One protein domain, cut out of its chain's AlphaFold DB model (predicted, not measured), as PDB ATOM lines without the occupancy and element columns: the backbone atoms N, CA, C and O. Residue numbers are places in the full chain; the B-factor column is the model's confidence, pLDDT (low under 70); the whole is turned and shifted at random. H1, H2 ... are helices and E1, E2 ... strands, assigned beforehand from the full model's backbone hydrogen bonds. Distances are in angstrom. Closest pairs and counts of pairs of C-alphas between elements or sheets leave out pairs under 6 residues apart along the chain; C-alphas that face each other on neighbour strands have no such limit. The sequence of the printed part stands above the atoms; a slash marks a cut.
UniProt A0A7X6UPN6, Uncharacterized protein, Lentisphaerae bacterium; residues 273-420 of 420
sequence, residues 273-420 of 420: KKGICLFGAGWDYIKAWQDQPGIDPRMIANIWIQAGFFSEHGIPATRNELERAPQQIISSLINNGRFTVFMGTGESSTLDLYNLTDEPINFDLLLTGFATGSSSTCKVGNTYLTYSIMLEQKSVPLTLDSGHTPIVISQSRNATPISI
ATOM      1  N   LYS A 273     167.143 142.306 184.988       95.19
ATOM      2  CA  LYS A 273     166.081 142.353 186.001       95.19
ATOM      3  C   LYS A 273     165.898 140.973 186.622       95.19
ATOM      4  O   LYS A 273     165.814 139.965 185.930       95.19
ATOM      5  N   LYS A 274     165.773 140.944 187.950       95.69
ATOM      6  CA  LYS A 274     165.526 139.709 188.711       95.69
ATOM      7  C   LYS A 274     164.047 139.319 188.765       95.69
ATOM      8  O   LYS A 274     163.726 138.169 189.034       95.69
ATOM      9  N   GLY A 275     163.146 140.266 188.511       94.25
ATOM     10  CA  GLY A 275     161.711 140.018 188.514       94.25
ATOM     11  C   GLY A 275     160.931 141.022 187.677       94.25
ATOM     12  O   GLY A 275     161.452 142.078 187.309       94.25
ATOM     13  N   ILE A 276     159.679 140.680 187.384       94.75
ATOM     14  CA  ILE A 276     158.708 141.548 186.705       94.75
ATOM     15  C   ILE A 276     157.398 141.599 187.493       94.75
ATOM     16  O   ILE A 276     157.026 140.635 188.161       94.75
ATOM     17  N   CYS A 277     156.700 142.726 187.385       92.69
ATOM     18  CA  CYS A 277     155.384 142.951 187.969       92.69
ATOM     19  C   CYS A 277     154.408 143.314 186.852       92.69
ATOM     20  O   CYS A 277     154.642 144.281 186.126       92.69
ATOM     21  N   LEU A 278     153.327 142.548 186.717       92.69
ATOM     22  CA  LEU A 278     152.264 142.793 185.750       92.69
ATOM     23  C   LEU A 278     150.939 143.049 186.471       92.69
ATOM     24  O   LEU A 278     150.648 142.461 187.512       92.69
ATOM     25  N   PHE A 279     150.119 143.921 185.893       89.75
ATOM     26  CA  PHE A 279     148.754 144.142 186.357       89.75
ATOM     27  C   PHE A 279     147.862 143.015 185.826       89.75
ATOM     28  O   PHE A 279     147.736 142.849 184.611       89.75
ATOM     29  N   GLY A 280     147.277 142.241 186.738       87.19
ATOM     30  CA  GLY A 280     146.365 141.142 186.437       87.19
ATOM     31  C   GLY A 280     144.897 141.574 186.416       87.19
ATOM     32  O   GLY A 280     144.548 142.685 186.014       87.19
ATOM     33  N   ALA A 281     144.002 140.690 186.856       86.62
ATOM     34  CA  ALA A 281     142.566 140.956 186.867       86.62
ATOM     35  C   ALA A 281     142.173 141.987 187.939       86.62
ATOM     36  O   ALA A 281     142.839 142.128 188.962       86.62
ATOM     37  N   GLY A 282     141.050 142.680 187.726       84.56
ATOM     38  CA  GLY A 282     140.438 143.583 188.710       84.56
ATOM     39  C   GLY A 282     140.999 145.004 188.746       84.56
ATOM     40  O   GLY A 282     140.450 145.848 189.450       84.56
ATOM     41  N   TRP A 283     142.039 145.283 187.963       85.00
ATOM     42  CA  TRP A 283     142.547 146.631 187.760       85.00
ATOM     43  C   TRP A 283     141.702 147.419 186.766       85.00
ATOM     44  O   TRP A 283     141.229 146.887 185.763       85.00
ATOM     45  N   ASP A 284     141.575 148.714 187.022       82.38
ATOM     46  CA  ASP A 284     140.826 149.644 186.200       82.38
ATOM     47  C   ASP A 284     141.730 150.785 185.736       82.38
ATOM     48  O   ASP A 284     142.363 151.461 186.539       82.38
ATOM     49  N   TYR A 285     141.820 151.026 184.430       81.81
ATOM     50  CA  TYR A 285     142.585 152.170 183.931       81.81
ATOM     51  C   TYR A 285     141.831 153.470 184.190       81.81
ATOM     52  O   TYR A 285     140.687 153.616 183.740       81.81
ATOM     53  N   ILE A 286     142.498 154.414 184.852       76.88
ATOM     54  CA  ILE A 286     141.955 155.715 185.226       76.88
ATOM     55  C   ILE A 286     142.852 156.806 184.662       76.88
ATOM     56  O   ILE A 286     144.062 156.849 184.898       76.88
ATOM     57  N   LYS A 287     142.229 157.730 183.928       74.38
ATOM     58  CA  LYS A 287     142.905 158.902 183.388       74.38
ATOM     59  C   LYS A 287     142.329 160.157 184.016       74.38
ATOM     60  O   LYS A 287     141.163 160.488 183.814       74.38
ATOM     61  N   ALA A 288     143.164 160.845 184.784       61.06
ATOM     62  CA  ALA A 288     142.699 161.876 185.697       61.06
ATOM     63  C   ALA A 288     142.145 163.129 184.991       61.06
ATOM     64  O   ALA A 288     141.403 163.864 185.624       61.06
ATOM     65  N   TRP A 289     142.469 163.393 183.718       68.44
ATOM     66  CA  TRP A 289     141.938 164.553 182.974       68.44
ATOM     67  C   TRP A 289     140.421 164.511 182.707       68.44
ATOM     68  O   TRP A 289     139.872 165.506 182.241       68.44
ATOM     69  N   GLN A 290     139.755 163.377 182.941       65.06
ATOM     70  CA  GLN A 290     138.310 163.254 182.751       65.06
ATOM     71  C   GLN A 290     137.560 163.546 184.040       65.06
ATOM     72  O   GLN A 290     137.945 163.045 185.097       65.06
ATOM     73  N   ASP A 291     136.447 164.268 183.926       64.69
ATOM     74  CA  ASP A 291     135.486 164.379 185.016       64.69
ATOM     75  C   ASP A 291     134.985 162.979 185.378       64.69
ATOM     76  O   ASP A 291     134.336 162.296 184.584       64.69
ATOM     77  N   GLN A 292     135.323 162.540 186.587       67.44
ATOM     78  CA  GLN A 292     134.869 161.271 187.136       67.44
ATOM     79  C   GLN A 292     133.589 161.527 187.940       67.44
ATOM     80  O   GLN A 292     133.636 162.275 188.925       67.44
ATOM     81  N   PRO A 293     132.441 160.935 187.559       67.19
ATOM     82  CA  PRO A 293     131.204 161.094 188.311       67.19
ATOM     83  C   PRO A 293     131.405 160.723 189.785       67.19
ATOM     84  O   PRO A 293     131.829 159.615 190.103       67.19
ATOM     85  N   GLY A 294     131.094 161.654 190.689       70.00
ATOM     86  CA  GLY A 294     131.211 161.440 192.135       70.00
ATOM     87  C   GLY A 294     132.572 161.780 192.755       70.00
ATOM     88  O   GLY A 294     132.719 161.600 193.961       70.00
ATOM     89  N   ILE A 295     133.540 162.299 191.988       71.31
ATOM     90  CA  ILE A 295     134.805 162.824 192.530       71.31
ATOM     91  C   ILE A 295     134.767 164.360 192.546       71.31
ATOM     92  O   ILE A 295     134.415 164.987 191.550       71.31
ATOM     93  N   ASP A 296     135.129 164.977 193.676       76.25
ATOM     94  CA  ASP A 296     135.230 166.439 193.799       76.25
ATOM     95  C   ASP A 296     136.281 166.986 192.802       76.25
ATOM     96  O   ASP A 296     137.435 166.548 192.834       76.25
ATOM     97  N   PRO A 297     135.951 167.970 191.945       78.88
ATOM     98  CA  PRO A 297     136.914 168.584 191.026       78.88
ATOM     99  C   PRO A 297     138.191 169.113 191.701       78.88
ATOM    100  O   PRO A 297     139.273 169.073 191.114       78.88
ATOM    101  N   ARG A 298     138.107 169.581 192.954       79.88
ATOM    102  CA  ARG A 298     139.283 170.025 193.729       79.88
ATOM    103  C   ARG A 298     140.221 168.868 194.043       79.88
ATOM    104  O   ARG A 298     141.438 169.032 194.063       79.88
ATOM    105  N   MET A 299     139.648 167.696 194.278       76.56
ATOM    106  CA  MET A 299     140.396 166.476 194.519       76.56
ATOM    107  C   MET A 299     141.127 166.028 193.251       76.56
ATOM    108  O   MET A 299     142.307 165.699 193.319       76.56
ATOM    109  N   ILE A 300     140.469 166.101 192.092       78.75
ATOM    110  CA  ILE A 300     141.093 165.836 190.788       78.75
ATOM    111  C   ILE A 300     142.283 166.774 190.538       78.75
ATOM    112  O   ILE A 300     143.361 166.306 190.174       78.75
ATOM    113  N   ALA A 301     142.137 168.072 190.817       82.44
ATOM    114  CA  ALA A 301     143.243 169.023 190.701       82.44
ATOM    115  C   ALA A 301     144.423 168.669 191.626       82.44
ATOM    116  O   ALA A 301     145.573 168.699 191.190       82.44
ATOM    117  N   ASN A 302     144.155 168.270 192.874       81.25
ATOM    118  CA  ASN A 302     145.198 167.819 193.800       81.25
ATOM    119  C   ASN A 302     145.894 166.541 193.316       81.25
ATOM    120  O   ASN A 302     147.115 166.440 193.430       81.25
ATOM    121  N   ILE A 303     145.144 165.594 192.743       80.19
ATOM    122  CA  ILE A 303     145.710 164.390 192.125       80.19
ATOM    123  C   ILE A 303     146.627 164.786 190.972       80.19
ATOM    124  O   ILE A 303     147.735 164.274 190.905       80.19
ATOM    125  N   TRP A 304     146.227 165.720 190.104       86.31
ATOM    126  CA  TRP A 304     147.092 166.188 189.015       86.31
ATOM    127  C   TRP A 304     148.371 166.834 189.537       86.31
ATOM    128  O   TRP A 304     149.446 166.513 189.046       86.31
ATOM    129  N   ILE A 305     148.286 167.699 190.547       87.75
ATOM    130  CA  ILE A 305     149.472 168.330 191.140       87.75
ATOM    131  C   ILE A 305     150.424 167.261 191.691       87.75
ATOM    132  O   ILE A 305     151.614 167.274 191.384       87.75
ATOM    133  N   GLN A 306     149.892 166.314 192.464       84.81
ATOM    134  CA  GLN A 306     150.661 165.214 193.045       84.81
ATOM    135  C   GLN A 306     151.267 164.298 191.974       84.81
ATOM    136  O   GLN A 306     152.425 163.912 192.082       84.81
ATOM    137  N   ALA A 307     150.516 163.992 190.916       82.38
ATOM    138  CA  ALA A 307     150.969 163.189 189.785       82.38
ATOM    139  C   ALA A 307     152.106 163.866 189.018       82.38
ATOM    140  O   ALA A 307     153.102 163.228 188.696       82.38
ATOM    141  N   GLY A 308     151.960 165.167 188.749       85.75
ATOM    142  CA  GLY A 308     152.994 165.965 188.104       85.75
ATOM    143  C   GLY A 308     154.262 165.988 188.942       85.75
ATOM    144  O   GLY A 308     155.345 165.757 188.414       85.75
ATOM    145  N   PHE A 309     154.120 166.168 190.258       87.56
ATOM    146  CA  PHE A 309     155.259 166.194 191.169       87.56
ATOM    147  C   PHE A 309     155.946 164.830 191.240       87.56
ATOM    148  O   PHE A 309     157.165 164.744 191.136       87.56
ATOM    149  N   PHE A 310     155.166 163.752 191.336       83.38
ATOM    150  CA  PHE A 310     155.686 162.389 191.315       83.38
ATOM    151  C   PHE A 310     156.400 162.067 189.996       83.38
ATOM    152  O   PHE A 310     157.462 161.458 190.014       83.38
ATOM    153  N   SER A 311     155.861 162.505 188.857       79.75
ATOM    154  CA  SER A 311     156.499 162.338 187.544       79.75
ATOM    155  C   SER A 311     157.851 163.063 187.464       79.75
ATOM    156  O   SER A 311     158.793 162.553 186.864       79.75
ATOM    157  N   GLU A 312     157.968 164.235 188.096       83.94
ATOM    158  CA  GLU A 312     159.202 165.033 188.114       83.94
ATOM    159  C   GLU A 312     160.237 164.540 189.141       83.94
ATOM    160  O   GLU A 312     161.439 164.620 188.885       83.94
ATOM    161  N   HIS A 313     159.795 164.026 190.293       85.00
ATOM    162  CA  HIS A 313     160.669 163.763 191.446       85.00
ATOM    163  C   HIS A 313     160.731 162.296 191.897       85.00
ATOM    164  O   HIS A 313     161.576 161.949 192.719       85.00
ATOM    165  N   GLY A 314     159.849 161.430 191.395       81.19
ATOM    166  CA  GLY A 314     159.758 160.017 191.775       81.19
ATOM    167  C   GLY A 314     159.188 159.755 193.175       81.19
ATOM    168  O   GLY A 314     159.191 158.611 193.622       81.19
ATOM    169  N   ILE A 315     158.711 160.793 193.874       83.12
ATOM    170  CA  ILE A 315     158.115 160.710 195.215       83.12
ATOM    171  C   ILE A 315     156.888 161.633 195.327       83.12
ATOM    172  O   ILE A 315     156.850 162.660 194.647       83.12
ATOM    173  N   PRO A 316     155.876 161.303 196.156       83.62
ATOM    174  CA  PRO A 316     154.736 162.189 196.389       83.62
ATOM    175  C   PRO A 316     155.156 163.494 197.071       83.62
ATOM    176  O   PRO A 316     156.020 163.490 197.951       83.62
ATOM    177  N   ALA A 317     154.502 164.599 196.718       85.69
ATOM    178  CA  ALA A 317     154.742 165.882 197.365       85.69
ATOM    179  C   ALA A 317     154.149 165.890 198.775       85.69
ATOM    180  O   ALA A 317     152.985 165.530 198.990       85.69
ATOM    181  N   THR A 318     154.898 166.407 199.739       86.12
ATOM    182  CA  THR A 318     154.345 166.725 201.051       86.12
ATOM    183  C   THR A 318     153.377 167.903 200.953       86.12
ATOM    184  O   THR A 318     153.477 168.779 200.090       86.12
ATOM    185  N   ARG A 319     152.439 167.979 201.902       82.44
ATOM    186  CA  ARG A 319     151.495 169.102 201.993       82.44
ATOM    187  C   ARG A 319     152.204 170.462 202.050       82.44
ATOM    188  O   ARG A 319     151.783 171.396 201.378       82.44
ATOM    189  N   ASN A 320     153.295 170.552 202.812       86.00
ATOM    190  CA  ASN A 320     154.060 171.790 202.971       86.00
ATOM    191  C   ASN A 320     154.757 172.225 201.675       86.00
ATOM    192  O   ASN A 320     154.895 173.423 201.440       86.00
ATOM    193  N   GLU A 321     155.210 171.279 200.847       90.00
ATOM    194  CA  GLU A 321     155.810 171.586 199.542       90.00
ATOM    195  C   GLU A 321     154.769 172.166 198.589       90.00
ATOM    196  O   GLU A 321     155.025 173.189 197.958       90.00
ATOM    197  N   LEU A 322     153.568 171.579 198.553       86.06
ATOM    198  CA  LEU A 322     152.485 172.080 197.708       86.06
ATOM    199  C   LEU A 322     151.959 173.445 198.162       86.06
ATOM    200  O   LEU A 322     151.732 174.313 197.326       86.06
ATOM    201  N   GLU A 323     151.802 173.667 199.470       87.25
ATOM    202  CA  GLU A 323     151.328 174.953 200.010       87.25
ATOM    203  C   GLU A 323     152.323 176.104 199.775       87.25
ATOM    204  O   GLU A 323     151.925 177.268 199.743       87.25
ATOM    205  N   ARG A 324     153.615 175.796 199.597       92.12
ATOM    206  CA  ARG A 324     154.677 176.785 199.339       92.12
ATOM    207  C   ARG A 324     155.027 176.936 197.859       92.12
ATOM    208  O   ARG A 324     155.792 177.840 197.519       92.12
ATOM    209  N   ALA A 325     154.515 176.067 196.991       91.88
ATOM    210  CA  ALA A 325     154.838 176.093 195.573       91.88
ATOM    211  C   ALA A 325     154.244 177.347 194.895       91.88
ATOM    212  O   ALA A 325     153.050 177.622 195.031       91.88
ATOM    213  N   PRO A 326     155.043 178.114 194.128       95.00
ATOM    214  CA  PRO A 326     154.536 179.210 193.307       95.00
ATOM    215  C   PRO A 326     153.441 178.752 192.334       95.00
ATOM    216  O   PRO A 326     153.497 177.645 191.794       95.00
ATOM    217  N   GLN A 327     152.491 179.638 192.019       93.12
ATOM    218  CA  GLN A 327     151.364 179.327 191.127       93.12
ATOM    219  C   GLN A 327     151.809 178.840 189.736       93.12
ATOM    220  O   GLN A 327     151.126 178.018 189.119       93.12
ATOM    221  N   GLN A 328     152.957 179.314 189.233       93.31
ATOM    222  CA  GLN A 328     153.525 178.828 187.973       93.31
ATOM    223  C   GLN A 328     153.939 177.354 188.061       93.31
ATOM    224  O   GLN A 328     153.653 176.594 187.136       93.31
ATOM    225  N   ILE A 329     154.551 176.938 189.178       92.88
ATOM    226  CA  ILE A 329     154.935 175.540 189.413       92.88
ATOM    227  C   ILE A 329     153.678 174.681 189.517       92.88
ATOM    228  O   ILE A 329     153.564 173.707 188.785       92.88
ATOM    229  N   ILE A 330     152.682 175.088 190.312       91.88
ATOM    230  CA  ILE A 330     151.399 174.368 190.414       91.88
ATOM    231  C   ILE A 330     150.752 174.166 189.038       91.88
ATOM    232  O   ILE A 330     150.283 173.075 188.721       91.88
ATOM    233  N   SER A 331     150.770 175.196 188.192       90.56
ATOM    234  CA  SER A 331     150.203 175.112 186.841       90.56
ATOM    235  C   SER A 331     150.991 174.152 185.938       90.56
ATOM    236  O   SER A 331     150.390 173.421 185.151       90.56
ATOM    237  N   SER A 332     152.321 174.118 186.070       89.12
ATOM    238  CA  SER A 332     153.185 173.145 185.387       89.12
ATOM    239  C   SER A 332     152.882 171.714 185.837       89.12
ATOM    240  O   SER A 332     152.610 170.852 185.003       89.12
ATOM    241  N   LEU A 333     152.817 171.485 187.153       89.31
ATOM    242  CA  LEU A 333     152.518 170.178 187.739       89.31
ATOM    243  C   LEU A 333     151.140 169.670 187.306       89.31
ATOM    244  O   LEU A 333     151.010 168.512 186.930       89.31
ATOM    245  N   ILE A 334     150.120 170.535 187.267       88.62
ATOM    246  CA  ILE A 334     148.796 170.176 186.737       88.62
ATOM    247  C   ILE A 334     148.890 169.719 185.277       88.62
ATOM    248  O   ILE A 334     148.311 168.696 184.904       88.62
ATOM    249  N   ASN A 335     149.611 170.466 184.438       84.69
ATOM    250  CA  ASN A 335     149.743 170.147 183.019       84.69
ATOM    251  C   ASN A 335     150.483 168.827 182.774       84.69
ATOM    252  O   ASN A 335     150.099 168.092 181.862       84.69
ATOM    253  N   ASN A 336     151.486 168.520 183.596       81.56
ATOM    254  CA  ASN A 336     152.242 167.270 183.534       81.56
ATOM    255  C   ASN A 336     151.424 166.102 184.109       81.56
ATOM    256  O   ASN A 336     151.321 165.029 183.513       81.56
ATOM    257  N   GLY A 337     150.756 166.329 185.237       84.75
ATOM    258  CA  GLY A 337     150.030 165.307 185.975       84.75
ATOM    259  C   GLY A 337     148.695 164.884 185.373       84.75
ATOM    260  O   GLY A 337     148.309 163.724 185.508       84.75
ATOM    261  N   ARG A 338     147.985 165.764 184.653       84.75
ATOM    262  CA  ARG A 338     146.658 165.443 184.077       84.75
ATOM    263  C   ARG A 338     146.673 164.270 183.089       84.75
ATOM    264  O   ARG A 338     145.650 163.617 182.883       84.75
ATOM    265  N   PHE A 339     147.825 163.997 182.475       82.25
ATOM    266  CA  PHE A 339     148.007 162.873 181.555       82.25
ATOM    267  C   PHE A 339     148.665 161.655 182.197       82.25
ATOM    268  O   PHE A 339     148.802 160.629 181.532       82.25
ATOM    269  N   THR A 340     149.026 161.746 183.478       80.81
ATOM    270  CA  THR A 340     149.551 160.605 184.220       80.81
ATOM    271  C   THR A 340     148.500 159.506 184.281       80.81
ATOM    272  O   THR A 340     147.302 159.747 184.466       80.81
ATOM    273  N   VAL A 341     148.975 158.282 184.085       79.69
ATOM    274  CA  VAL A 341     148.156 157.081 184.140       79.69
ATOM    275  C   VAL A 341     148.060 156.598 185.577       79.69
ATOM    276  O   VAL A 341     149.075 156.449 186.259       79.69
ATOM    277  N   PHE A 342     146.840 156.285 185.999       78.38
ATOM    278  CA  PHE A 342     146.566 155.611 187.256       78.38
ATOM    279  C   PHE A 342     145.918 154.266 186.970       78.38
ATOM    280  O   PHE A 342     145.060 154.150 186.094       78.38
ATOM    281  N   MET A 343     146.304 153.260 187.744       82.50
ATOM    282  CA  MET A 343     145.527 152.036 187.853       82.50
ATOM    283  C   MET A 343     144.678 152.171 189.116       82.50
ATOM    284  O   MET A 343     145.178 152.506 190.182       82.50
ATOM    285  N   GLY A 344     143.371 152.015 188.999       78.50
ATOM    286  CA  GLY A 344     142.473 151.855 190.128       78.50
ATOM    287  C   GLY A 344     142.335 150.382 190.454       78.50
ATOM    288  O   GLY A 344     142.261 149.552 189.557       78.50
ATOM    289  N   THR A 345     142.297 150.039 191.729       78.38
ATOM    290  CA  THR A 345     141.940 148.682 192.147       78.38
ATOM    291  C   THR A 345     140.421 148.545 192.214       78.38
ATOM    292  O   THR A 345     139.755 149.437 192.737       78.38
ATOM    293  N   GLY A 346     139.873 147.430 191.736       80.56
ATOM    294  CA  GLY A 346     138.500 147.011 192.026       80.56
ATOM    295  C   GLY A 346     138.353 146.395 193.425       80.56
ATOM    296  O   GLY A 346     139.263 146.469 194.251       80.56
ATOM    297  N   GLU A 347     137.222 145.720 193.686       85.06
ATOM    298  CA  GLU A 347     136.986 145.003 194.961       85.06
ATOM    299  C   GLU A 347     138.111 144.004 195.281       85.06
ATOM    300  O   GLU A 347     138.523 143.851 196.433       85.06
ATOM    301  N   SER A 348     138.637 143.362 194.238       88.31
ATOM    302  CA  SER A 348     139.810 142.501 194.277       88.31
ATOM    303  C   SER A 348     140.596 142.693 192.988       88.31
ATOM    304  O   SER A 348     140.052 142.484 191.908       88.31
ATOM    305  N   SER A 349     141.864 143.073 193.109       89.62
ATOM    306  CA  SER A 349     142.811 143.225 192.000       89.62
ATOM    307  C   SER A 349     144.007 142.307 192.212       89.62
ATOM    308  O   SER A 349     144.388 142.066 193.355       89.62
ATOM    309  N   THR A 350     144.614 141.790 191.149       91.12
ATOM    310  CA  THR A 350     145.791 140.916 191.256       91.12
ATOM    311  C   THR A 350     147.018 141.568 190.641       91.12
ATOM    312  O   THR A 350     146.954 142.119 189.546       91.12
ATOM    313  N   LEU A 351     148.147 141.524 191.337       91.94
ATOM    314  CA  LEU A 351     149.459 141.739 190.736       91.94
ATOM    315  C   LEU A 351     150.091 140.389 190.441       91.94
ATOM    316  O   LEU A 351     150.223 139.565 191.343       91.94
ATOM    317  N   ASP A 352     150.510 140.183 189.204       93.81
ATOM    318  CA  ASP A 352     151.231 138.990 188.794       93.81
ATOM    319  C   ASP A 352     152.728 139.273 188.859       93.81
ATOM    320  O   ASP A 352     153.292 139.978 188.016       93.81
ATOM    321  N   LEU A 353     153.366 138.752 189.906       95.00
ATOM    322  CA  LEU A 353     154.800 138.886 190.113       95.00
ATOM    323  C   LEU A 353     155.513 137.644 189.603       95.00
ATOM    324  O   LEU A 353     155.092 136.523 189.886       95.00
ATOM    325  N   TYR A 354     156.613 137.839 188.886       96.44
ATOM    326  CA  TYR A 354     157.449 136.741 188.418       96.44
ATOM    327  C   TYR A 354     158.881 136.946 188.889       96.44
ATOM    328  O   TYR A 354     159.497 137.957 188.551       96.44
ATOM    329  N   ASN A 355     159.407 135.986 189.643       97.31
ATOM    330  CA  ASN A 355     160.828 135.872 189.941       97.31
ATOM    331  C   ASN A 355     161.495 135.102 188.803       97.31
ATOM    332  O   ASN A 355     161.114 133.973 188.493       97.31
ATOM    333  N   LEU A 356     162.477 135.740 188.176       96.94
ATOM    334  CA  LEU A 356     163.212 135.221 187.022       96.94
ATOM    335  C   LEU A 356     164.527 134.547 187.443       96.94
ATOM    336  O   LEU A 356     165.394 134.300 186.610       96.94
ATOM    337  N   THR A 357     164.689 134.289 188.740       95.94
ATOM    338  CA  THR A 357     165.851 133.649 189.351       95.94
ATOM    339  C   THR A 357     165.420 132.438 190.180       95.94
ATOM    340  O   THR A 357     164.244 132.278 190.518       95.94
ATOM    341  N   ASP A 358     166.378 131.580 190.523       96.38
ATOM    342  CA  ASP A 358     166.136 130.415 191.383       96.38
ATOM    343  C   ASP A 358     166.118 130.781 192.879       96.38
ATOM    344  O   ASP A 358     165.629 130.014 193.708       96.38
ATOM    345  N   GLU A 359     166.637 131.959 193.239       96.69
ATOM    346  CA  GLU A 359     166.737 132.420 194.623       96.69
ATOM    347  C   GLU A 359     165.549 133.318 195.004       96.69
ATOM    348  O   GLU A 359     165.105 134.134 194.191       96.69
ATOM    349  N   PRO A 360     165.036 133.236 196.246       97.00
ATOM    350  CA  PRO A 360     164.002 134.149 196.714       97.00
ATOM    351  C   PRO A 360     164.455 135.614 196.675       97.00
ATOM    352  O   PRO A 360     165.565 135.952 197.094       97.00
ATOM    353  N   ILE A 361     163.569 136.507 196.231       96.38
ATOM    354  CA  ILE A 361     163.826 137.951 196.188       96.38
ATOM    355  C   ILE A 361     163.034 138.625 197.302       96.38
ATOM    356  O   ILE A 361     161.806 138.586 197.304       96.38
ATOM    357  N   ASN A 362     163.726 139.296 198.219       95.81
ATOM    358  CA  ASN A 362     163.083 140.201 199.167       95.81
ATOM    359  C   ASN A 362     162.945 141.581 198.529       95.81
ATOM    360  O   ASN A 362     163.921 142.122 198.005       95.81
ATOM    361  N   PHE A 363     161.745 142.145 198.572       93.44
ATOM    362  CA  PHE A 363     161.459 143.452 197.998       93.44
ATOM    363  C   PHE A 363     160.359 144.163 198.783       93.44
ATOM    364  O   PHE A 363     159.579 143.549 199.507       93.44
ATOM    365  N   ASP A 364     160.299 145.473 198.597       92.25
ATOM    366  CA  ASP A 364     159.256 146.323 199.145       92.25
ATOM    367  C   ASP A 364     158.252 146.658 198.042       92.25
ATOM    368  O   ASP A 364     158.599 147.292 197.042       92.25
ATOM    369  N   LEU A 365     156.998 146.235 198.211       90.75
ATOM    370  CA  LEU A 365     155.913 146.677 197.342       90.75
ATOM    371  C   LEU A 365     155.462 148.065 197.784       90.75
ATOM    372  O   LEU A 365     154.803 148.227 198.814       90.75
ATOM    373  N   LEU A 366     155.826 149.060 196.981       88.81
ATOM    374  CA  LEU A 366     155.447 150.450 197.181       88.81
ATOM    375  C   LEU A 366     154.090 150.696 196.526       88.81
ATOM    376  O   LEU A 366     153.910 150.487 195.334       88.81
ATOM    377  N   LEU A 367     153.127 151.132 197.328       85.81
ATOM    378  CA  LEU A 367     151.758 151.401 196.911       85.81
ATOM    379  C   LEU A 367     151.473 152.873 197.146       85.81
ATOM    380  O   LEU A 367     151.573 153.356 198.275       85.81
ATOM    381  N   THR A 368     151.117 153.576 196.079       82.44
ATOM    382  CA  THR A 368     150.837 155.008 196.104       82.44
ATOM    383  C   THR A 368     149.345 155.230 195.891       82.44
ATOM    384  O   THR A 368     148.811 155.032 194.804       82.44
ATOM    385  N   GLY A 369     148.636 155.631 196.937       79.88
ATOM    386  CA  GLY A 369     147.179 155.743 196.920       79.88
ATOM    387  C   GLY A 369     146.689 156.983 197.647       79.88
ATOM    388  O   GLY A 369     147.444 157.667 198.329       79.88
ATOM    389  N   PHE A 370     145.407 157.272 197.497       77.38
ATOM    390  CA  PHE A 370     144.710 158.340 198.212       77.38
ATOM    391  C   PHE A 370     143.293 157.862 198.550       77.38
ATOM    392  O   PHE A 370     142.923 156.754 198.176       77.38
ATOM    393  N   ALA A 371     142.499 158.659 199.262       77.06
ATOM    394  CA  ALA A 371     141.103 158.379 199.592       77.06
ATOM    395  C   ALA A 371     140.175 159.471 199.032       77.06
ATOM    396  O   ALA A 371     140.473 160.655 199.138       77.06
ATOM    397  N   THR A 372     139.029 159.094 198.463       70.50
ATOM    398  CA  THR A 372     137.959 160.026 198.041       70.50
ATOM    399  C   THR A 372     137.100 160.513 199.205       70.50
ATOM    400  O   THR A 372     136.422 161.530 199.084       70.50
ATOM    401  N   GLY A 373     137.134 159.802 200.335       74.75
ATOM    402  CA  GLY A 373     136.502 160.174 201.603       74.75
ATOM    403  C   GLY A 373     137.531 160.343 202.722       74.75
ATOM    404  O   GLY A 373     138.713 160.504 202.463       74.75
ATOM    405  N   SER A 374     137.110 160.266 203.987       77.75
ATOM    406  CA  SER A 374     138.005 160.489 205.140       77.75
ATOM    407  C   SER A 374     139.209 159.539 205.196       77.75
ATOM    408  O   SER A 374     140.291 159.948 205.616       77.75
ATOM    409  N   SER A 375     139.029 158.283 204.783       81.19
ATOM    410  CA  SER A 375     140.103 157.301 204.629       81.19
ATOM    411  C   SER A 375     139.677 156.162 203.702       81.19
ATOM    412  O   SER A 375     138.484 155.940 203.489       81.19
ATOM    413  N   SER A 376     140.650 155.430 203.166       82.06
ATOM    414  CA  SER A 376     140.440 154.221 202.370       82.06
ATOM    415  C   SER A 376     141.358 153.114 202.871       82.06
ATOM    416  O   SER A 376     142.512 153.387 203.182       82.06
ATOM    417  N   THR A 377     140.869 151.875 202.976       85.38
ATOM    418  CA  THR A 377     141.694 150.734 203.397       85.38
ATOM    419  C   THR A 377     141.798 149.701 202.282       85.38
ATOM    420  O   THR A 377     140.787 149.300 201.700       85.38
ATOM    421  N   CYS A 378     143.017 149.239 202.011       87.94
ATOM    422  CA  CYS A 378     143.267 148.068 201.180       87.94
ATOM    423  C   CYS A 378     144.025 146.994 201.964       87.94
ATOM    424  O   CYS A 378     144.722 147.275 202.940       87.94
ATOM    425  N   LYS A 379     143.854 145.746 201.546       90.19
ATOM    426  CA  LYS A 379     144.543 144.581 202.084       90.19
ATOM    427  C   LYS A 379     145.454 144.015 201.007       90.19
ATOM    428  O   LYS A 379     144.991 143.737 199.905       90.19
ATOM    429  N   VAL A 380     146.720 143.811 201.349       90.44
ATOM    430  CA  VAL A 380     147.742 143.210 200.489       90.44
ATOM    431  C   VAL A 380     148.302 141.995 201.205       90.44
ATOM    432  O   VAL A 380     148.962 142.120 202.239       90.44
ATOM    433  N   GLY A 381     147.973 140.803 200.709       86.88
ATOM    434  CA  GLY A 381     148.234 139.569 201.451       86.88
ATOM    435  C   GLY A 381     147.552 139.611 202.824       86.88
ATOM    436  O   GLY A 381     146.328 139.658 202.901       86.88
ATOM    437  N   ASN A 382     148.331 139.636 203.908       87.56
ATOM    438  CA  ASN A 382     147.826 139.744 205.286       87.56
ATOM    439  C   ASN A 382     147.957 141.150 205.900       87.56
ATOM    440  O   ASN A 382     147.546 141.354 207.042       87.56
ATOM    441  N   THR A 383     148.492 142.116 205.154       91.94
ATOM    442  CA  THR A 383     148.760 143.476 205.633       91.94
ATOM    443  C   THR A 383     147.624 144.413 205.239       91.94
ATOM    444  O   THR A 383     147.217 144.436 204.080       91.94
ATOM    445  N   TYR A 384     147.123 145.207 206.186       91.44
ATOM    446  CA  TYR A 384     146.144 146.264 205.920       91.44
ATOM    447  C   TYR A 384     146.838 147.622 205.836       91.44
ATOM    448  O   TYR A 384     147.660 147.960 206.686       91.44
ATOM    449  N   LEU A 385     146.474 148.406 204.828       90.19
ATOM    450  CA  LEU A 385     146.997 149.740 204.569       90.19
ATOM    451  C   LEU A 385     145.840 150.729 204.532       90.19
ATOM    452  O   LEU A 385     144.901 150.538 203.765       90.19
ATOM    453  N   THR A 386     145.920 151.801 205.319       88.88
ATOM    454  CA  THR A 386     144.891 152.850 205.365       88.88
ATOM    455  C   THR A 386     145.447 154.161 204.828       88.88
ATOM    456  O   THR A 386     146.382 154.690 205.420       88.88
ATOM    457  N   TYR A 387     144.885 154.676 203.738       84.81
ATOM    458  CA  TYR A 387     145.243 155.933 203.071       84.81
ATOM    459  C   TYR A 387     144.314 157.066 203.511       84.81
ATOM    460  O   TYR A 387     143.123 156.836 203.740       84.81
ATOM    461  N   SER A 388     144.848 158.284 203.610       81.69
ATOM    462  CA  SER A 388     144.059 159.508 203.803       81.69
ATOM    463  C   SER A 388     143.660 160.148 202.467       81.69
ATOM    464  O   SER A 388     143.940 159.613 201.399       81.69
ATOM    465  N   ILE A 389     143.006 161.313 202.514       73.62
ATOM    466  CA  ILE A 389     142.639 162.106 201.324       73.62
ATOM    467  C   ILE A 389     143.833 162.585 200.485       73.62
ATOM    468  O   ILE A 389     143.652 162.989 199.338       73.62
ATOM    469  N   MET A 390     145.040 162.586 201.052       72.88
ATOM    470  CA  MET A 390     146.260 162.982 200.352       72.88
ATOM    471  C   MET A 390     146.902 161.771 199.673       72.88
ATOM    472  O   MET A 390     146.733 160.640 200.126       72.88
ATOM    473  N   LEU A 391     147.667 162.015 198.606       76.69
ATOM    474  CA  LEU A 391     148.498 160.976 198.006       76.69
ATOM    475  C   LEU A 391     149.561 160.539 199.020       76.69
ATOM    476  O   LEU A 391     150.366 161.349 199.478       76.69
ATOM    477  N   GLU A 392     149.546 159.264 199.378       81.06
ATOM    478  CA  GLU A 392     150.480 158.645 200.309       81.06
ATOM    479  C   GLU A 392     151.124 157.430 199.657       81.06
ATOM    480  O   GLU A 392     150.467 156.673 198.943       81.06
ATOM    481  N   GLN A 393     152.394 157.211 199.975       86.81
ATOM    482  CA  GLN A 393     153.126 156.013 199.595       86.81
ATOM    483  C   GLN A 393     153.325 155.131 200.828       86.81
ATOM    484  O   GLN A 393     153.750 155.604 201.883       86.81
ATOM    485  N   LYS A 394     153.004 153.844 200.703       89.25
ATOM    486  CA  LYS A 394     153.169 152.846 201.765       89.25
ATOM    487  C   LYS A 394     153.950 151.659 201.226       89.25
ATOM    488  O   LYS A 394     153.780 151.289 200.070       89.25
ATOM    489  N   SER A 395     154.799 151.078 202.067       91.88
ATOM    490  CA  SER A 395     155.602 149.905 201.724       91.88
ATOM    491  C   SER A 395     155.040 148.655 202.393       91.88
ATOM    492  O   SER A 395     154.660 148.702 203.567       91.88
ATOM    493  N   VAL A 396     155.011 147.545 201.661       93.44
ATOM    494  CA  VAL A 396     154.762 146.207 202.205       93.44
ATOM    495  C   VAL A 396     155.967 145.327 201.877       93.44
ATOM    496  O   VAL A 396     156.177 145.043 200.695       93.44
ATOM    497  N   PRO A 397     156.739 144.871 202.879       95.06
ATOM    498  CA  PRO A 397     157.844 143.957 202.638       95.06
ATOM    499  C   PRO A 397     157.295 142.586 202.248       95.06
ATOM    500  O   PRO A 397     156.392 142.051 202.900       95.06
ATOM    501  N   LEU A 398     157.837 142.024 201.177       94.25
ATOM    502  CA  LEU A 398     157.414 140.757 200.604       94.25
ATOM    503  C   LEU A 398     158.628 139.936 200.171       94.25
ATOM    504  O   LEU A 398     159.702 140.467 199.876       94.25
ATOM    505  N   THR A 399     158.427 138.626 200.095       94.81
ATOM    506  CA  THR A 399     159.391 137.684 199.531       94.81
ATOM    507  C   THR A 399     158.751 137.025 198.320       94.81
ATOM    508  O   THR A 399     157.617 136.553 198.398       94.81
ATOM    509  N   LEU A 400     159.464 137.033 197.198       94.88
ATOM    510  CA  LEU A 400     159.040 136.412 195.955       94.88
ATOM    511  C   LEU A 400     159.845 135.136 195.725       94.88
ATOM    512  O   LEU A 400     161.041 135.200 195.425       94.88
ATOM    513  N   ASP A 401     159.187 133.989 195.846       95.62
ATOM    514  CA  ASP A 401     159.772 132.698 195.488       95.62
ATOM    515  C   ASP A 401     159.953 132.582 193.968       95.62
ATOM    516  O   ASP A 401     159.385 133.364 193.204       95.62
ATOM    517  N   SER A 402     160.773 131.625 193.524       95.25
ATOM    518  CA  SER A 402     161.029 131.395 192.096       95.25
ATOM    519  C   SER A 402     159.728 131.123 191.323       95.25
ATOM    520  O   SER A 402     158.862 130.374 191.782       95.25
ATOM    521  N   GLY A 403     159.591 131.713 190.132       94.69
ATOM    522  CA  GLY A 403     158.406 131.564 189.286       94.69
ATOM    523  C   GLY A 403     157.323 132.618 189.533       94.69
ATOM    524  O   GLY A 403     157.615 133.775 189.825       94.69
ATOM    525  N   HIS A 404     156.057 132.246 189.318       95.56
ATOM    526  CA  HIS A 404     154.899 133.152 189.374       95.56
ATOM    527  C   HIS A 404     154.246 133.144 190.756       95.56
ATOM    528  O   HIS A 404     153.858 132.092 191.255       95.56
ATOM    529  N   THR A 405     154.061 134.330 191.336       94.50
ATOM    530  CA  THR A 405     153.296 134.537 192.569       94.50
ATOM    531  C   THR A 405     152.257 135.643 192.358       94.50
ATOM    532  O   THR A 405     152.628 136.808 192.192       94.50
ATOM    533  N   PRO A 406     150.952 135.327 192.384       93.56
ATOM    534  CA  PRO A 406     149.913 136.344 192.346       93.56
ATOM    535  C   PRO A 406     149.719 136.981 193.729       93.56
ATOM    536  O   PRO A 406     149.545 136.287 194.733       93.56
ATOM    537  N   ILE A 407     149.674 138.311 193.786       92.62
ATOM    538  CA  ILE A 407     149.328 139.073 194.989       92.62
ATOM    539  C   ILE A 407     147.944 139.673 194.822       92.62
ATOM    540  O   ILE A 407     147.713 140.508 193.951       92.62
ATOM    541  N   VAL A 408     147.028 139.280 195.703       92.31
ATOM    542  CA  VAL A 408     145.687 139.858 195.753       92.31
ATOM    543  C   VAL A 408     145.707 141.131 196.593       92.31
ATOM    544  O   VAL A 408     146.097 141.118 197.764       92.31
ATOM    545  N   ILE A 409     145.239 142.216 195.985       90.06
ATOM    546  CA  ILE A 409     144.971 143.505 196.606       90.06
ATOM    547  C   ILE A 409     143.458 143.677 196.657       90.06
ATOM    548  O   ILE A 409     142.816 143.856 195.624       90.06
ATOM    549  N   SER A 410     142.876 143.602 197.850       88.81
ATOM    550  CA  SER A 410     141.437 143.799 198.036       88.81
ATOM    551  C   SER A 410     141.141 145.127 198.709       88.81
ATOM    552  O   SER A 410     141.872 145.582 199.589       88.81
ATOM    553  N   GLN A 411     140.060 145.766 198.281       82.94
ATOM    554  CA  GLN A 411     139.620 147.039 198.828       82.94
ATOM    555  C   GLN A 411     138.349 146.877 199.664       82.94
ATOM    556  O   GLN A 411     137.444 146.120 199.317       82.94
ATOM    557  N   SER A 412     138.246 147.631 200.761       69.69
ATOM    558  CA  SER A 412     136.958 147.816 201.438       69.69
ATOM    559  C   SER A 412     136.052 148.726 200.596       69.69
ATOM    560  O   SER A 412     136.550 149.676 199.997       69.69
ATOM    561  N   ARG A 413     134.732 148.479 200.574       56.22
ATOM    562  CA  ARG A 413     133.742 149.294 199.833       56.22
ATOM    563  C   ARG A 413     133.999 150.807 200.003       56.22
ATOM    564  O   ARG A 413     134.204 151.253 201.129       56.22
ATOM    565  N   ASN A 414     133.917 151.566 198.900       54.28
ATOM    566  CA  ASN A 414     134.166 153.023 198.757       54.28
ATOM    567  C   ASN A 414     135.624 153.461 198.526       54.28
ATOM    568  O   ASN A 414     135.973 154.612 198.786       54.28
ATOM    569  N   ALA A 415     136.484 152.563 198.062       51.34
ATOM    570  CA  ALA A 415     137.902 152.842 197.920       51.34
ATOM    571  C   ALA A 415     138.305 153.364 196.528       51.34
ATOM    572  O   ALA A 415     137.530 153.408 195.577       51.34
ATOM    573  N   THR A 416     139.517 153.899 196.500       57.81
ATOM    574  CA  THR A 416     139.998 154.978 195.633       57.81
ATOM    575  C   THR A 416     141.152 154.464 194.757       57.81
ATOM    576  O   THR A 416     141.697 153.403 195.074       57.81
ATOM    577  N   PRO A 417     141.550 155.139 193.659       56.62
ATOM    578  CA  PRO A 417     142.622 154.648 192.799       56.62
ATOM    579  C   PRO A 417     143.948 154.472 193.555       56.62
ATOM    580  O   PRO A 417     144.377 155.379 194.268       56.62
ATOM    581  N   ILE A 418     144.600 153.319 193.383       55.50
ATOM    582  CA  ILE A 418     145.919 153.012 193.955       55.50
ATOM    583  C   ILE A 418     146.896 152.853 192.793       55.50
ATOM    584  O   ILE A 418     146.911 151.823 192.128       55.50
ATOM    585  N   SER A 419     147.740 153.854 192.563       55.78
ATOM    586  CA  SER A 419     148.880 153.706 191.664       55.78
ATOM    587  C   SER A 419     149.934 152.818 192.318       55.78
ATOM    588  O   SER A 419     150.420 153.118 193.405       55.78
ATOM    589  N   ILE A 420     150.313 151.748 191.631       51.72
ATOM    590  CA  ILE A 420     151.488 150.938 191.968       51.72
ATOM    591  C   ILE A 420     152.654 151.397 191.110       51.72
ATOM    592  O   ILE A 420     152.410 151.679 189.902       51.72
TER     593      ILE A 420
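Overview. This is residues 273 to 420 of the 420 residues of an uncharacterized protein of Lentisphaerae bacterium (UniProt A0A7X6UPN6). A curled wall of five strands, E1, E4, E9, E6 and E7, makes one side of an elongated body; the strand pair E5 and E8 lies across its open side, giving a loose, barrel-like shape that is not fully closed. A head of three helices, H1, H2 and H3, sits at one end, beyond the small pair E2 and E3, and residues 323 to 328 stick out from it. The 148 printed residues hold three helices and nine strands in the order E1 E2 H1 H2 H3 E3 E4 E5 E6 E7 E8 E9, of mixed class. The five-strand sheet runs E1, E4, E9, E6, E7, all antiparallel. The whole is compact, with a radius of gyration of the C-alphas of 16.2 A, and spans 51 by 32 by 24 A.

Along the chain. E1, residues 275 to 279, begins at C-alpha 275 at (161.711, 140.018, 188.514), and E2 covers 283 to 287. H1, residues 297 to 313, is 24.2 A long and begins at C-alpha 297 at (136.914, 168.584, 191.026); H2 is residues 319 to 324 and H3 327 to 337. E3 is residues 341 to 345, E4 348 to 355 with 22.5 A, and E5 361 to 369 with 24.4 A. E6 is residues 376 to 380, E7 383 to 387, and E8 392 to 400 with 24.2 A. E9, residues 403 to 411, is 26.1 A long and ends at C-alpha 411 at (139.620, 147.039, 198.828).

Arrangement. In the twisted sheet, E1 and E7 are edge strands. Between neighbour strands, these backbone atoms are within hydrogen-bond range: N 276 and O 354 of E1 and E4 at 3.0 A, N 351 and O 407 of E4 and E9 at 2.8 A, N 379 and O 410 of E6 and E9 at 2.8 A, and N 378 and O 385 of the hairpin E6 and E7 at 2.9 A. E5 and E8 are antiparallel, with N 365 and O 396 at 2.9 A; the closest C-alphas of E7 and E8, Thr 383 and Val 396, are 7.4 A apart. E2 and E3 are antiparallel, with N 284 and O 344 at 2.8 A. H1 touches H3 about perpendicular, at 85 degrees, with the C-alphas of Gly 308 and Gly 337 closest at 3.7 A. H1 and H2 are near each other, with 6 pairs of C-alphas within 10 A. The three helices are not on the five-strand sheet. In H1, H2 and H3 every O i to N i+4 pair is within hydrogen-bond range.

Size, cuts and confidence. The C-alphas farthest apart, of Gln 327 and Asp 358, are 51.1 A apart. The printed part has no cut, and no link is long. Residues 418 to 419 pair antiparallel with 368 to 369 of E5. Mean pLDDT of the printed part is 84.1; residues 288 to 293 and 412 to 420 are under 70.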